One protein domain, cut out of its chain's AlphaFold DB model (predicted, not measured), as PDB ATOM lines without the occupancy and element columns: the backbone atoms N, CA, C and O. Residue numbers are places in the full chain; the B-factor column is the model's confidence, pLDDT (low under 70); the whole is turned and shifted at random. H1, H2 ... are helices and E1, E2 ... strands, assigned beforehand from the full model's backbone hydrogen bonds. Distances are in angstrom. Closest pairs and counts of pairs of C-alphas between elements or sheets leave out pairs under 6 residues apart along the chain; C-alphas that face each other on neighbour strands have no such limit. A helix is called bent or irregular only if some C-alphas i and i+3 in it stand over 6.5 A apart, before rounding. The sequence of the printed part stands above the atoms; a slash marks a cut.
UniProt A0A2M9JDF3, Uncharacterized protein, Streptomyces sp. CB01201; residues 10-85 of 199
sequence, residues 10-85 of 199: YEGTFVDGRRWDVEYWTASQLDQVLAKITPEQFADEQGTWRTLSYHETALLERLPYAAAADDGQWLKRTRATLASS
ATOM      1  N   TYR A  10      36.896 -41.970 315.282       93.62
ATOM      2  CA  TYR A  10      37.836 -41.469 314.292       93.62
ATOM      3  C   TYR A  10      38.487 -42.641 313.566       93.62
ATOM      4  O   TYR A  10      38.906 -43.612 314.196       93.62
ATOM      5  N   GLU A  11      38.611 -42.523 312.251       96.00
ATOM      6  CA  GLU A  11      39.259 -43.508 311.398       96.00
ATOM      7  C   GLU A  11      40.194 -42.811 310.408       96.00
ATOM      8  O   GLU A  11      39.805 -41.881 309.705       96.00
ATOM      9  N   GLY A  12      41.440 -43.274 310.335       95.94
ATOM     10  CA  GLY A  12      42.359 -42.916 309.259       95.94
ATOM     11  C   GLY A  12      42.421 -44.051 308.245       95.94
ATOM     12  O   GLY A  12      42.742 -45.177 308.618       95.94
ATOM     13  N   THR A  13      42.155 -43.772 306.972       96.88
ATOM     14  CA  THR A  13      42.194 -44.776 305.898       96.88
ATOM     15  C   THR A  13      42.866 -44.235 304.637       96.88
ATOM     16  O   THR A  13      43.150 -43.040 304.526       96.88
ATOM     17  N   PHE A  14      43.159 -45.116 303.682       97.19
ATOM     18  CA  PHE A  14      43.667 -44.743 302.366       97.19
ATOM     19  C   PHE A  14      42.681 -45.170 301.282       97.19
ATOM     20  O   PHE A  14      42.346 -46.345 301.171       97.19
ATOM     21  N   VAL A  15      42.265 -44.214 300.455       95.56
ATOM     22  CA  VAL A  15      41.413 -44.442 299.280       95.56
ATOM     23  C   VAL A  15      42.178 -43.937 298.065       95.56
ATOM     24  O   VAL A  15      42.594 -42.777 298.045       95.56
ATOM     25  N   ASP A  16      42.435 -44.820 297.100       96.31
ATOM     26  CA  ASP A  16      43.209 -44.530 295.882       96.31
ATOM     27  C   ASP A  16      44.572 -43.865 296.158       96.31
ATOM     28  O   ASP A  16      44.975 -42.895 295.519       96.31
ATOM     29  N   GLY A  17      45.286 -44.363 297.175       96.44
ATOM     30  CA  GLY A  17      46.603 -43.852 297.577       96.44
ATOM     31  C   GLY A  17      46.580 -42.508 298.314       96.44
ATOM     32  O   GLY A  17      47.631 -42.015 298.724       96.44
ATOM     33  N   ARG A  18      45.401 -41.917 298.542       96.75
ATOM     34  CA  ARG A  18      45.231 -40.686 299.319       96.75
ATOM     35  C   ARG A  18      44.820 -41.013 300.748       96.75
ATOM     36  O   ARG A  18      43.925 -41.822 300.953       96.75
ATOM     37  N   ARG A  19      45.427 -40.339 301.728       96.00
ATOM     38  CA  ARG A  19      45.005 -40.417 303.133       96.00
ATOM     39  C   ARG A  19      43.693 -39.662 303.347       96.00
ATOM     40  O   ARG A  19      43.572 -38.506 302.937       96.00
ATOM     41  N   TRP A  20      42.763 -40.314 304.026       96.38
ATOM     42  CA  TRP A  20      41.511 -39.763 304.522       96.38
ATOM     43  C   TRP A  20      41.498 -39.878 306.039       96.38
ATOM     44  O   TRP A  20      41.832 -40.925 306.586       96.38
ATOM     45  N   ASP A  21      41.102 -38.796 306.696       94.31
ATOM     46  CA  ASP A  21      40.831 -38.761 308.125       94.31
ATOM     47  C   ASP A  21      39.314 -38.551 308.274       94.31
ATOM     48  O   ASP A  21      38.780 -37.545 307.797       94.31
ATOM     49  N   VAL A  22      38.617 -39.521 308.864       94.75
ATOM     50  CA  VAL A  22      37.154 -39.574 308.968       94.75
ATOM     51  C   VAL A  22      36.756 -39.444 310.435       94.75
ATOM     52  O   VAL A  22      37.172 -40.240 311.271       94.75
ATOM     53  N   GLU A  23      35.946 -38.435 310.750       95.00
ATOM     54  CA  GLU A  23      35.358 -38.219 312.076       95.00
ATOM     55  C   GLU A  23      33.850 -38.486 312.006       95.00
ATOM     56  O   GLU A  23      33.153 -37.893 311.178       95.00
ATOM     57  N   TYR A  24      33.336 -39.346 312.884       94.94
ATOM     58  CA  TYR A  24      31.918 -39.699 312.921       94.94
ATOM     59  C   TYR A  24      31.214 -38.950 314.049       94.94
ATOM     60  O   TYR A  24      31.464 -39.196 315.229       94.94
ATOM     61  N   TRP A  25      30.300 -38.064 313.666       96.00
ATOM     62  CA  TRP A  25      29.474 -37.277 314.573       96.00
ATOM     63  C   TRP A  25      28.011 -37.693 314.441       96.00
ATOM     64  O   TRP A  25      27.486 -37.818 313.334       96.00
ATOM     65  N   THR A  26      27.325 -37.869 315.567       95.75
ATOM     66  CA  THR A  26      25.863 -38.009 315.567       95.75
ATOM     67  C   THR A  26      25.193 -36.640 315.426       95.75
ATOM     68  O   THR A  26      25.753 -35.617 315.825       95.75
ATOM     69  N   ALA A  27      23.955 -36.614 314.919       94.19
ATOM     70  CA  ALA A  27      23.167 -35.379 314.857       94.19
ATOM     71  C   ALA A  27      23.006 -34.735 316.249       94.19
ATOM     72  O   ALA A  27      23.217 -33.536 316.398       94.19
ATOM     73  N   SER A  28      22.749 -35.547 317.281       95.56
ATOM     74  CA  SER A  28      22.594 -35.053 318.653       95.56
ATOM     75  C   SER A  28      23.875 -34.426 319.214       95.56
ATOM     76  O   SER A  28      23.795 -33.423 319.919       95.56
ATOM     77  N   GLN A  29      25.057 -34.966 318.900       96.62
ATOM     78  CA  GLN A  29      26.319 -34.346 319.319       96.62
ATOM     79  C   GLN A  29      26.508 -32.981 318.659       96.62
ATOM     80  O   GLN A  29      26.905 -32.037 319.337       96.62
ATOM     81  N   LEU A  30      26.189 -32.847 317.367       95.81
ATOM     82  CA  LEU A  30      26.239 -31.543 316.706       95.81
ATOM     83  C   LEU A  30      25.262 -30.553 317.353       95.81
ATOM     84  O   LEU A  30      25.658 -29.425 317.637       95.81
ATOM     85  N   ASP A  31      24.026 -30.971 317.629       96.19
ATOM     86  CA  ASP A  31      23.033 -30.121 318.296       96.19
ATOM     87  C   ASP A  31      23.536 -29.653 319.670       96.19
ATOM     88  O   ASP A  31      23.413 -28.477 320.009       96.19
ATOM     89  N   GLN A  32      24.179 -30.540 320.437       97.31
ATOM     90  CA  GLN A  32      24.800 -30.200 321.720       97.31
ATOM     91  C   GLN A  32      25.952 -29.201 321.568       97.31
ATOM     92  O   GLN A  32      26.053 -28.277 322.372       97.31
ATOM     93  N   VAL A  33      26.802 -29.339 320.543       97.38
ATOM     94  CA  VAL A  33      27.868 -28.364 320.261       97.38
ATOM     95  C   VAL A  33      27.278 -27.001 319.906       97.38
ATOM     96  O   VAL A  33      27.697 -25.991 320.468       97.38
ATOM     97  N   LEU A  34      26.283 -26.957 319.016       97.12
ATOM     98  CA  LEU A  34      25.624 -25.712 318.611       97.12
ATOM     99  C   LEU A  34      24.890 -25.048 319.784       97.12
ATOM    100  O   LEU A  34      24.924 -23.825 319.914       97.12
ATOM    101  N   ALA A  35      24.297 -25.840 320.678       96.81
ATOM    102  CA  ALA A  35      23.650 -25.343 321.886       96.81
ATOM    103  C   ALA A  35      24.627 -24.667 322.858       96.81
ATOM    104  O   ALA A  35      24.194 -23.822 323.631       96.81
ATOM    105  N   LYS A  36      25.931 -24.986 322.823       97.38
ATOM    106  CA  LYS A  36      26.940 -24.330 323.680       97.38
ATOM    107  C   LYS A  36      27.280 -22.912 323.242       97.38
ATOM    108  O   LYS A  36      27.780 -22.141 324.050       97.38
ATOM    109  N   ILE A  37      27.054 -22.584 321.975       97.44
ATOM    110  CA  ILE A  37      27.525 -21.348 321.339       97.44
ATOM    111  C   ILE A  37      26.372 -20.438 320.906       97.44
ATOM    112  O   ILE A  37      26.526 -19.649 319.977       97.44
ATOM    113  N   THR A  38      25.201 -20.550 321.533       97.81
ATOM    114  CA  THR A  38      24.113 -19.592 321.291       97.81
ATOM    115  C   THR A  38      24.468 -18.212 321.864       97.81
ATOM    116  O   THR A  38      25.316 -18.126 322.760       97.81
ATOM    117  N   PRO A  39      23.837 -17.121 321.391       97.25
ATOM    118  CA  PRO A  39      24.018 -15.793 321.983       97.25
ATOM    119  C   PRO A  39      23.749 -15.758 323.494       97.25
ATOM    120  O   PRO A  39      24.479 -15.111 324.238       97.25
ATOM    121  N   GLU A  40      22.754 -16.509 323.965       97.25
ATOM    122  CA  GLU A  40      22.394 -16.595 325.382       97.25
ATOM    123  C   GLU A  40      23.490 -17.293 326.190       97.25
ATOM    124  O   GLU A  40      23.888 -16.798 327.240       97.25
ATOM    125  N   GLN A  41      24.025 -18.411 325.684       96.94
ATOM    126  CA  GLN A  41      25.170 -19.066 326.318       96.94
ATOM    127  C   GLN A  41      26.403 -18.170 326.320       96.94
ATOM    128  O   GLN A  41      27.187 -18.213 327.261       96.94
ATOM    129  N   PHE A  42      26.603 -17.374 325.273       96.75
ATOM    130  CA  PHE A  42      27.734 -16.462 325.203       96.75
ATOM    131  C   PHE A  42      27.653 -15.350 326.255       96.75
ATOM    132  O   PHE A  42      28.648 -15.089 326.931       96.75
ATOM    133  N   ALA A  43      26.465 -14.761 326.427       95.88
ATOM    134  CA  ALA A  43      26.197 -13.708 327.405       95.88
ATOM    135  C   ALA A  43      26.241 -14.193 328.866       95.88
ATOM    136  O   ALA A  43      26.463 -13.391 329.770       95.88
ATOM    137  N   ASP A  44      26.043 -15.490 329.105       94.62
ATOM    138  CA  ASP A  44      26.143 -16.090 330.434       94.62
ATOM    139  C   ASP A  44      27.611 -16.184 330.907       94.62
ATOM    140  O   ASP A  44      28.491 -16.740 330.232       94.62
ATOM    141  N   GLU A  45      27.885 -15.676 332.111       90.19
ATOM    142  CA  GLU A  45      29.189 -15.779 332.779       90.19
ATOM    143  C   GLU A  45      29.613 -17.240 332.994       90.19
ATOM    144  O   GLU A  45      30.799 -17.565 332.887       90.19
ATOM    145  N   GLN A  46      28.648 -18.136 333.221       91.00
ATOM    146  CA  GLN A  46      28.858 -19.581 333.367       91.00
ATOM    147  C   GLN A  46      28.564 -20.356 332.073       91.00
ATOM    148  O   GLN A  46      28.490 -21.587 332.075       91.00
ATOM    149  N   GLY A  47      28.452 -19.635 330.954       92.19
ATOM    150  CA  GLY A  47      28.145 -20.170 329.637       92.19
ATOM    151  C   GLY A  47      29.013 -21.358 329.236       92.19
ATOM    152  O   GLY A  47      30.244 -21.344 329.355       92.19
ATOM    153  N   THR A  48      28.365 -22.392 328.702       93.62
ATOM    154  CA  THR A  48      29.001 -23.685 328.412       93.62
ATOM    155  C   THR A  48      30.018 -23.647 327.270       93.62
ATOM    156  O   THR A  48      30.840 -24.565 327.178       93.62
ATOM    157  N   TRP A  49      30.051 -22.586 326.456       94.31
ATOM    158  CA  TRP A  49      31.086 -22.368 325.434       94.31
ATOM    159  C   TRP A  49      32.510 -22.369 326.004       94.31
ATOM    160  O   TRP A  49      33.450 -22.764 325.318       94.31
ATOM    161  N   ARG A  50      32.686 -22.000 327.281       92.69
ATOM    162  CA  ARG A  50      33.988 -22.041 327.976       92.69
ATOM    163  C   ARG A  50      34.518 -23.461 328.179       92.69
ATOM    164  O   ARG A  50      35.678 -23.643 328.526       92.69
ATOM    165  N   THR A  51      33.659 -24.461 327.982       92.75
ATOM    166  CA  THR A  51      33.972 -25.891 328.117       92.75
ATOM    167  C   THR A  51      34.018 -26.612 326.773       92.75
ATOM    168  O   THR A  51      33.924 -27.839 326.741       92.75
ATOM    169  N   LEU A  52      34.122 -25.872 325.662       95.06
ATOM    170  CA  LEU A  52      34.337 -26.477 324.351       95.06
ATOM    171  C   LEU A  52      35.642 -27.276 324.357       95.06
ATOM    172  O   LEU A  52      36.707 -26.767 324.704       95.06
ATOM    173  N   SER A  53      35.550 -28.544 323.979       94.25
ATOM    174  CA  SER A  53      36.716 -29.397 323.785       94.25
ATOM    175  C   SER A  53      37.404 -29.092 322.454       94.25
ATOM    176  O   SER A  53      36.818 -28.505 321.544       94.25
ATOM    177  N   TYR A  54      38.635 -29.587 322.303       92.88
ATOM    178  CA  TYR A  54      39.390 -29.494 321.053       92.88
ATOM    179  C   TYR A  54      38.587 -29.974 319.832       92.88
ATOM    180  O   TYR A  54      38.581 -29.312 318.797       92.88
ATOM    181  N   HIS A  55      37.876 -31.101 319.951       94.00
ATOM    182  CA  HIS A  55      37.090 -31.663 318.849       94.00
ATOM    183  C   HIS A  55      35.875 -30.803 318.495       94.00
ATOM    184  O   HIS A  55      35.543 -30.662 317.321       94.00
ATOM    185  N   GLU A  56      35.232 -30.199 319.492       96.06
ATOM    186  CA  GLU A  56      34.081 -29.321 319.278       96.06
ATOM    187  C   GLU A  56      34.514 -28.026 318.589       96.06
ATOM    188  O   GLU A  56      33.911 -27.626 317.596       96.06
ATOM    189  N   THR A  57      35.616 -27.417 319.037       95.81
ATOM    190  CA  THR A  57      36.223 -26.269 318.354       95.81
ATOM    191  C   THR A  57      36.630 -26.630 316.926       95.81
ATOM    192  O   THR A  57      36.310 -25.894 315.996       95.81
ATOM    193  N   ALA A  58      37.262 -27.790 316.718       94.88
ATOM    194  CA  ALA A  58      37.654 -28.246 315.387       94.88
ATOM    195  C   ALA A  58      36.454 -28.424 314.445       94.88
ATOM    196  O   ALA A  58      36.520 -28.032 313.279       94.88
ATOM    197  N   LEU A  59      35.348 -28.985 314.936       95.44
ATOM    198  CA  LEU A  59      34.108 -29.101 314.174       95.44
ATOM    199  C   LEU A  59      33.580 -27.716 313.772       95.44
ATOM    200  O   LEU A  59      33.316 -27.477 312.590       95.44
ATOM    201  N   LEU A  60      33.478 -26.797 314.737       96.44
ATOM    202  CA  LEU A  60      32.968 -25.441 314.526       96.44
ATOM    203  C   LEU A  60      33.797 -24.653 313.504       96.44
ATOM    204  O   LEU A  60      33.223 -24.031 312.616       96.44
ATOM    205  N   GLU A  61      35.129 -24.741 313.557       95.81
ATOM    206  CA  GLU A  61      36.005 -24.053 312.600       95.81
ATOM    207  C   GLU A  61      35.954 -24.655 311.182       95.81
ATOM    208  O   GLU A  61      36.238 -23.959 310.206       95.81
ATOM    209  N   ARG A  62      35.598 -25.941 311.031       94.75
ATOM    210  CA  ARG A  62      35.537 -26.636 309.726       94.75
ATOM    211  C   ARG A  62      34.197 -26.480 309.017       94.75
ATOM    212  O   ARG A  62      34.169 -26.430 307.786       94.75
ATOM    213  N   LEU A  63      33.089 -26.409 309.758       95.06
ATOM    214  CA  LEU A  63      31.733 -26.315 309.197       95.06
ATOM    215  C   LEU A  63      31.565 -25.182 308.159       95.06
ATOM    216  O   LEU A  63      30.972 -25.439 307.099       95.06
ATOM    217  N   PRO A  64      32.121 -23.968 308.360       94.25
ATOM    218  CA  PRO A  64      32.086 -22.904 307.356       94.25
ATOM    219  C   PRO A  64      32.702 -23.293 306.004       94.25
ATOM    220  O   PRO A  64      32.256 -22.796 304.974       94.25
ATOM    221  N   TYR A  65      33.655 -24.229 305.985       93.00
ATOM    222  CA  TYR A  65      34.426 -24.622 304.796       93.00
ATOM    223  C   TYR A  65      34.062 -25.994 304.216       93.00
ATOM    224  O   TYR A  65      34.516 -26.335 303.126       93.00
ATOM    225  N   ALA A  66      33.257 -26.789 304.923       94.81
ATOM    226  CA  ALA A  66      32.849 -28.128 304.498       94.81
ATOM    227  C   ALA A  66      32.208 -28.196 303.089       94.81
ATOM    228  O   ALA A  66      31.599 -27.247 302.590       94.81
ATOM    229  N   ALA A  67      32.288 -29.358 302.450       96.62
ATOM    230  CA  ALA A  67      31.520 -29.667 301.248       96.62
ATOM    231  C   ALA A  67      30.544 -30.801 301.569       96.62
ATOM    232  O   ALA A  67      30.892 -31.722 302.307       96.62
ATOM    233  N   ALA A  68      29.324 -30.713 301.043       96.44
ATOM    234  CA  ALA A  68      28.347 -31.781 301.187       96.44
ATOM    235  C   ALA A  68      28.678 -32.934 300.232       96.44
ATOM    236  O   ALA A  68      29.083 -32.697 299.094       96.44
ATOM    237  N   ALA A  69      28.499 -34.167 300.703       93.56
ATOM    238  CA  ALA A  69      28.589 -35.371 299.874       93.56
ATOM    239  C   ALA A  69      27.229 -35.775 299.266       93.56
ATOM    240  O   ALA A  69      27.173 -36.674 298.432       93.56
ATOM    241  N   ASP A  70      26.146 -35.125 299.695       95.12
ATOM    242  CA  ASP A  70      24.754 -35.378 299.324       95.12
ATOM    243  C   ASP A  70      24.092 -34.112 298.733       95.12
ATOM    244  O   ASP A  70      24.756 -33.283 298.109       95.12
ATOM    245  N   ASP A  71      22.775 -33.948 298.915       95.31
ATOM    246  CA  ASP A  71      22.018 -32.777 298.451       95.31
ATOM    247  C   ASP A  71      22.382 -31.453 299.157       95.31
ATOM    248  O   ASP A  71      21.950 -30.375 298.731       95.31
ATOM    249  N   GLY A  72      23.166 -31.512 300.239       96.94
ATOM    250  CA  GLY A  72      23.671 -30.364 300.980       96.94
ATOM    251  C   GLY A  72      22.636 -29.568 301.778       96.94
ATOM    252  O   GLY A  72      23.003 -28.556 302.386       96.94
ATOM    253  N   GLN A  73      21.368 -29.990 301.842       97.12
ATOM    254  CA  GLN A  73      20.326 -29.264 302.583       97.12
ATOM    255  C   GLN A  73      20.614 -29.227 304.083       97.12
ATOM    256  O   GLN A  73      20.397 -28.208 304.745       97.12
ATOM    257  N   TRP A  74      21.136 -30.328 304.628       94.94
ATOM    258  CA  TRP A  74      21.562 -30.383 306.022       94.94
ATOM    259  C   TRP A  74      22.692 -29.388 306.301       94.94
ATOM    260  O   TRP A  74      22.531 -28.517 307.156       94.94
ATOM    261  N   LEU A  75      23.776 -29.425 305.517       96.56
ATOM    262  CA  LEU A  75      24.921 -28.530 305.709       96.56
ATOM    263  C   LEU A  75      24.523 -27.054 305.562       96.56
ATOM    264  O   LEU A  75      24.988 -26.208 306.326       96.56
ATOM    265  N   LYS A  76      23.630 -26.735 304.615       97.25
ATOM    266  CA  LYS A  76      23.108 -25.375 304.427       97.25
ATOM    267  C   LYS A  76      22.367 -24.868 305.669       97.25
ATOM    268  O   LYS A  76      22.608 -23.737 306.085       97.25
ATOM    269  N   ARG A  77      21.497 -25.690 306.270       96.19
ATOM    270  CA  ARG A  77      20.782 -25.337 307.512       96.19
ATOM    271  C   ARG A  77      21.744 -25.176 308.686       96.19
ATOM    272  O   ARG A  77      21.702 -24.146 309.345       96.19
ATOM    273  N   THR A  78      22.659 -26.124 308.875       96.25
ATOM    274  CA  THR A  78      23.672 -26.065 309.939       96.25
ATOM    275  C   THR A  78      24.525 -24.800 309.840       96.25
ATOM    276  O   THR A  78      24.776 -24.141 310.845       96.25
ATOM    277  N   ARG A  79      24.933 -24.401 308.629       96.44
ATOM    278  CA  ARG A  79      25.665 -23.144 308.414       96.44
ATOM    279  C   ARG A  79      24.845 -21.909 308.738       96.44
ATOM    280  O   ARG A  79      25.400 -20.969 309.291       96.44
ATOM    281  N   ALA A  80      23.555 -21.903 308.407       96.62
ATOM    282  CA  ALA A  80      22.675 -20.801 308.778       96.62
ATOM    283  C   ALA A  80      22.577 -20.676 310.305       96.62
ATOM    284  O   ALA A  80      22.759 -19.583 310.831       96.62
ATOM    285  N   THR A  81      22.403 -21.797 311.015       97.06
ATOM    286  CA  THR A  81      22.415 -21.833 312.485       97.06
ATOM    287  C   THR A  81      23.739 -21.329 313.058       97.06
ATOM    288  O   THR A  81      23.735 -20.501 313.965       97.06
ATOM    289  N   LEU A  82      24.871 -21.778 312.507       96.75
ATOM    290  CA  LEU A  82      26.206 -21.347 312.927       96.75
ATOM    291  C   LEU A  82      26.450 -19.853 312.668       96.75
ATOM    292  O   LEU A  82      27.088 -19.183 313.470       96.75
ATOM    293  N   ALA A  83      25.948 -19.319 311.554       94.88
ATOM    294  CA  ALA A  83      26.081 -17.904 311.218       94.88
ATOM    295  C   ALA A  83      25.249 -16.998 312.140       94.88
ATOM    296  O   ALA A  83      25.645 -15.864 312.387       94.88
ATOM    297  N   SER A  84      24.114 -17.493 312.648       96.31
ATOM    298  CA  SER A  84      23.279 -16.785 313.626       96.31
ATOM    299  C   SER A  84      23.693 -17.003 315.086       96.31
ATOM    300  O   SER A  84      23.063 -16.446 315.981       96.31
ATOM    301  N   SER A  85      24.692 -17.847 315.347       97.62
ATOM    302  CA  SER A  85      25.153 -18.153 316.702       97.62
ATOM    303  C   SER A  85      26.307 -17.240 317.129       97.62
ATOM    304  O   SER A  85      26.837 -16.456 316.342       97.62
TER     305      SER A  85
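Overview. This is residues 10 to 85 of the 199 residues of an uncharacterized protein of Streptomyces sp. CB01201 (UniProt A0A2M9JDF3). A two-stranded hairpin, E1 and E2, forms an arm at one end of a loose group of helices, and its tip, residues 14 to 19, sticks out. In that group H1 and H5 run the same way nearly side by side, H4 is set crosswise to both, and the short H2 and H3 make a turn at the end far from the arm. The printed part has 76 residues, with two named strands followed by five named helices in the order E1, E2, H1, H2, H3, H4, H5; the sheet, E1 - E2, is antiparallel, and the class is mixed, helices and strands. The whole is loose, with a radius of gyration of the C-alphas of 14.4 A, and elongated, spanning 49 by 26 by 19 A.

Arrangement. E1, residues 10 to 15, and E2, residues 18 to 24, are antiparallel neighbours in a hairpin, at 151 degrees between their directions. N 11 and O 22 are 2.9 A apart and N 20 and O 13 are 2.8 A apart, both within hydrogen-bond range. E1 is apart from H1, residues 27 to 36. H2, residues 39 to 43, and H3, residues 48 to 51, only just touch, and only at the corner, with 3 pairs of C-alphas within 8 A; the closest are those of Gln 41 and Thr 48, 6.4 A. H1 is close to but not clearly touching H4, residues 54 to 65, about perpendicular at 82 degrees; their closest C-alphas are those of Val 33 and Glu 56, 6.4 A. H1 is also close to but not clearly touching H5, residues 73 to 83, at a shallow tilt of 12 degrees, the same way; their closest C-alphas, of Leu 34 and Leu 82, are 7.2 A apart. H4 only just touches H5, with residues 63 to 64 alone and 3 pairs of C-alphas within 8 A; the closest are those of Pro 64 and Arg 79, 6.5 A. Their lines are only just about perpendicular, at 70.1 degrees. In H1, H2 and H5 every O i to N i+4 pair is within hydrogen-bond range, in H4 6 of 8 are, and H3 is too short for such a pair.

Along the chain. E1 begins at C-alpha 10 (37.836, -41.469, 314.292) and is 15.7 A long; E2 is 19.1 A. H1 is 14.6 A long, H2 6.2 A and H3 5.4 A. H4, 17.7 A, begins at C-alpha 54 (39.390, -29.494, 321.053); it is only just irregular, with C-alphas 61 and 64 6.6 A apart. H5, 15.4 A, ends at C-alpha 83 (26.081, -17.904, 311.218).

Size, cuts and confidence. The two C-alphas farthest apart, those of Asp 16 and Glu 45, are 48.8 A apart. The printed part has no cut and no long link; H4 to H5, with 7 residues between them, is a short link. Residues 69 to 74, of which 73 to 74 belong to H5, stand free, as do residues 14 to 19. The mean pLDDT of the printed part is 95.6, and no printed residue is under 70.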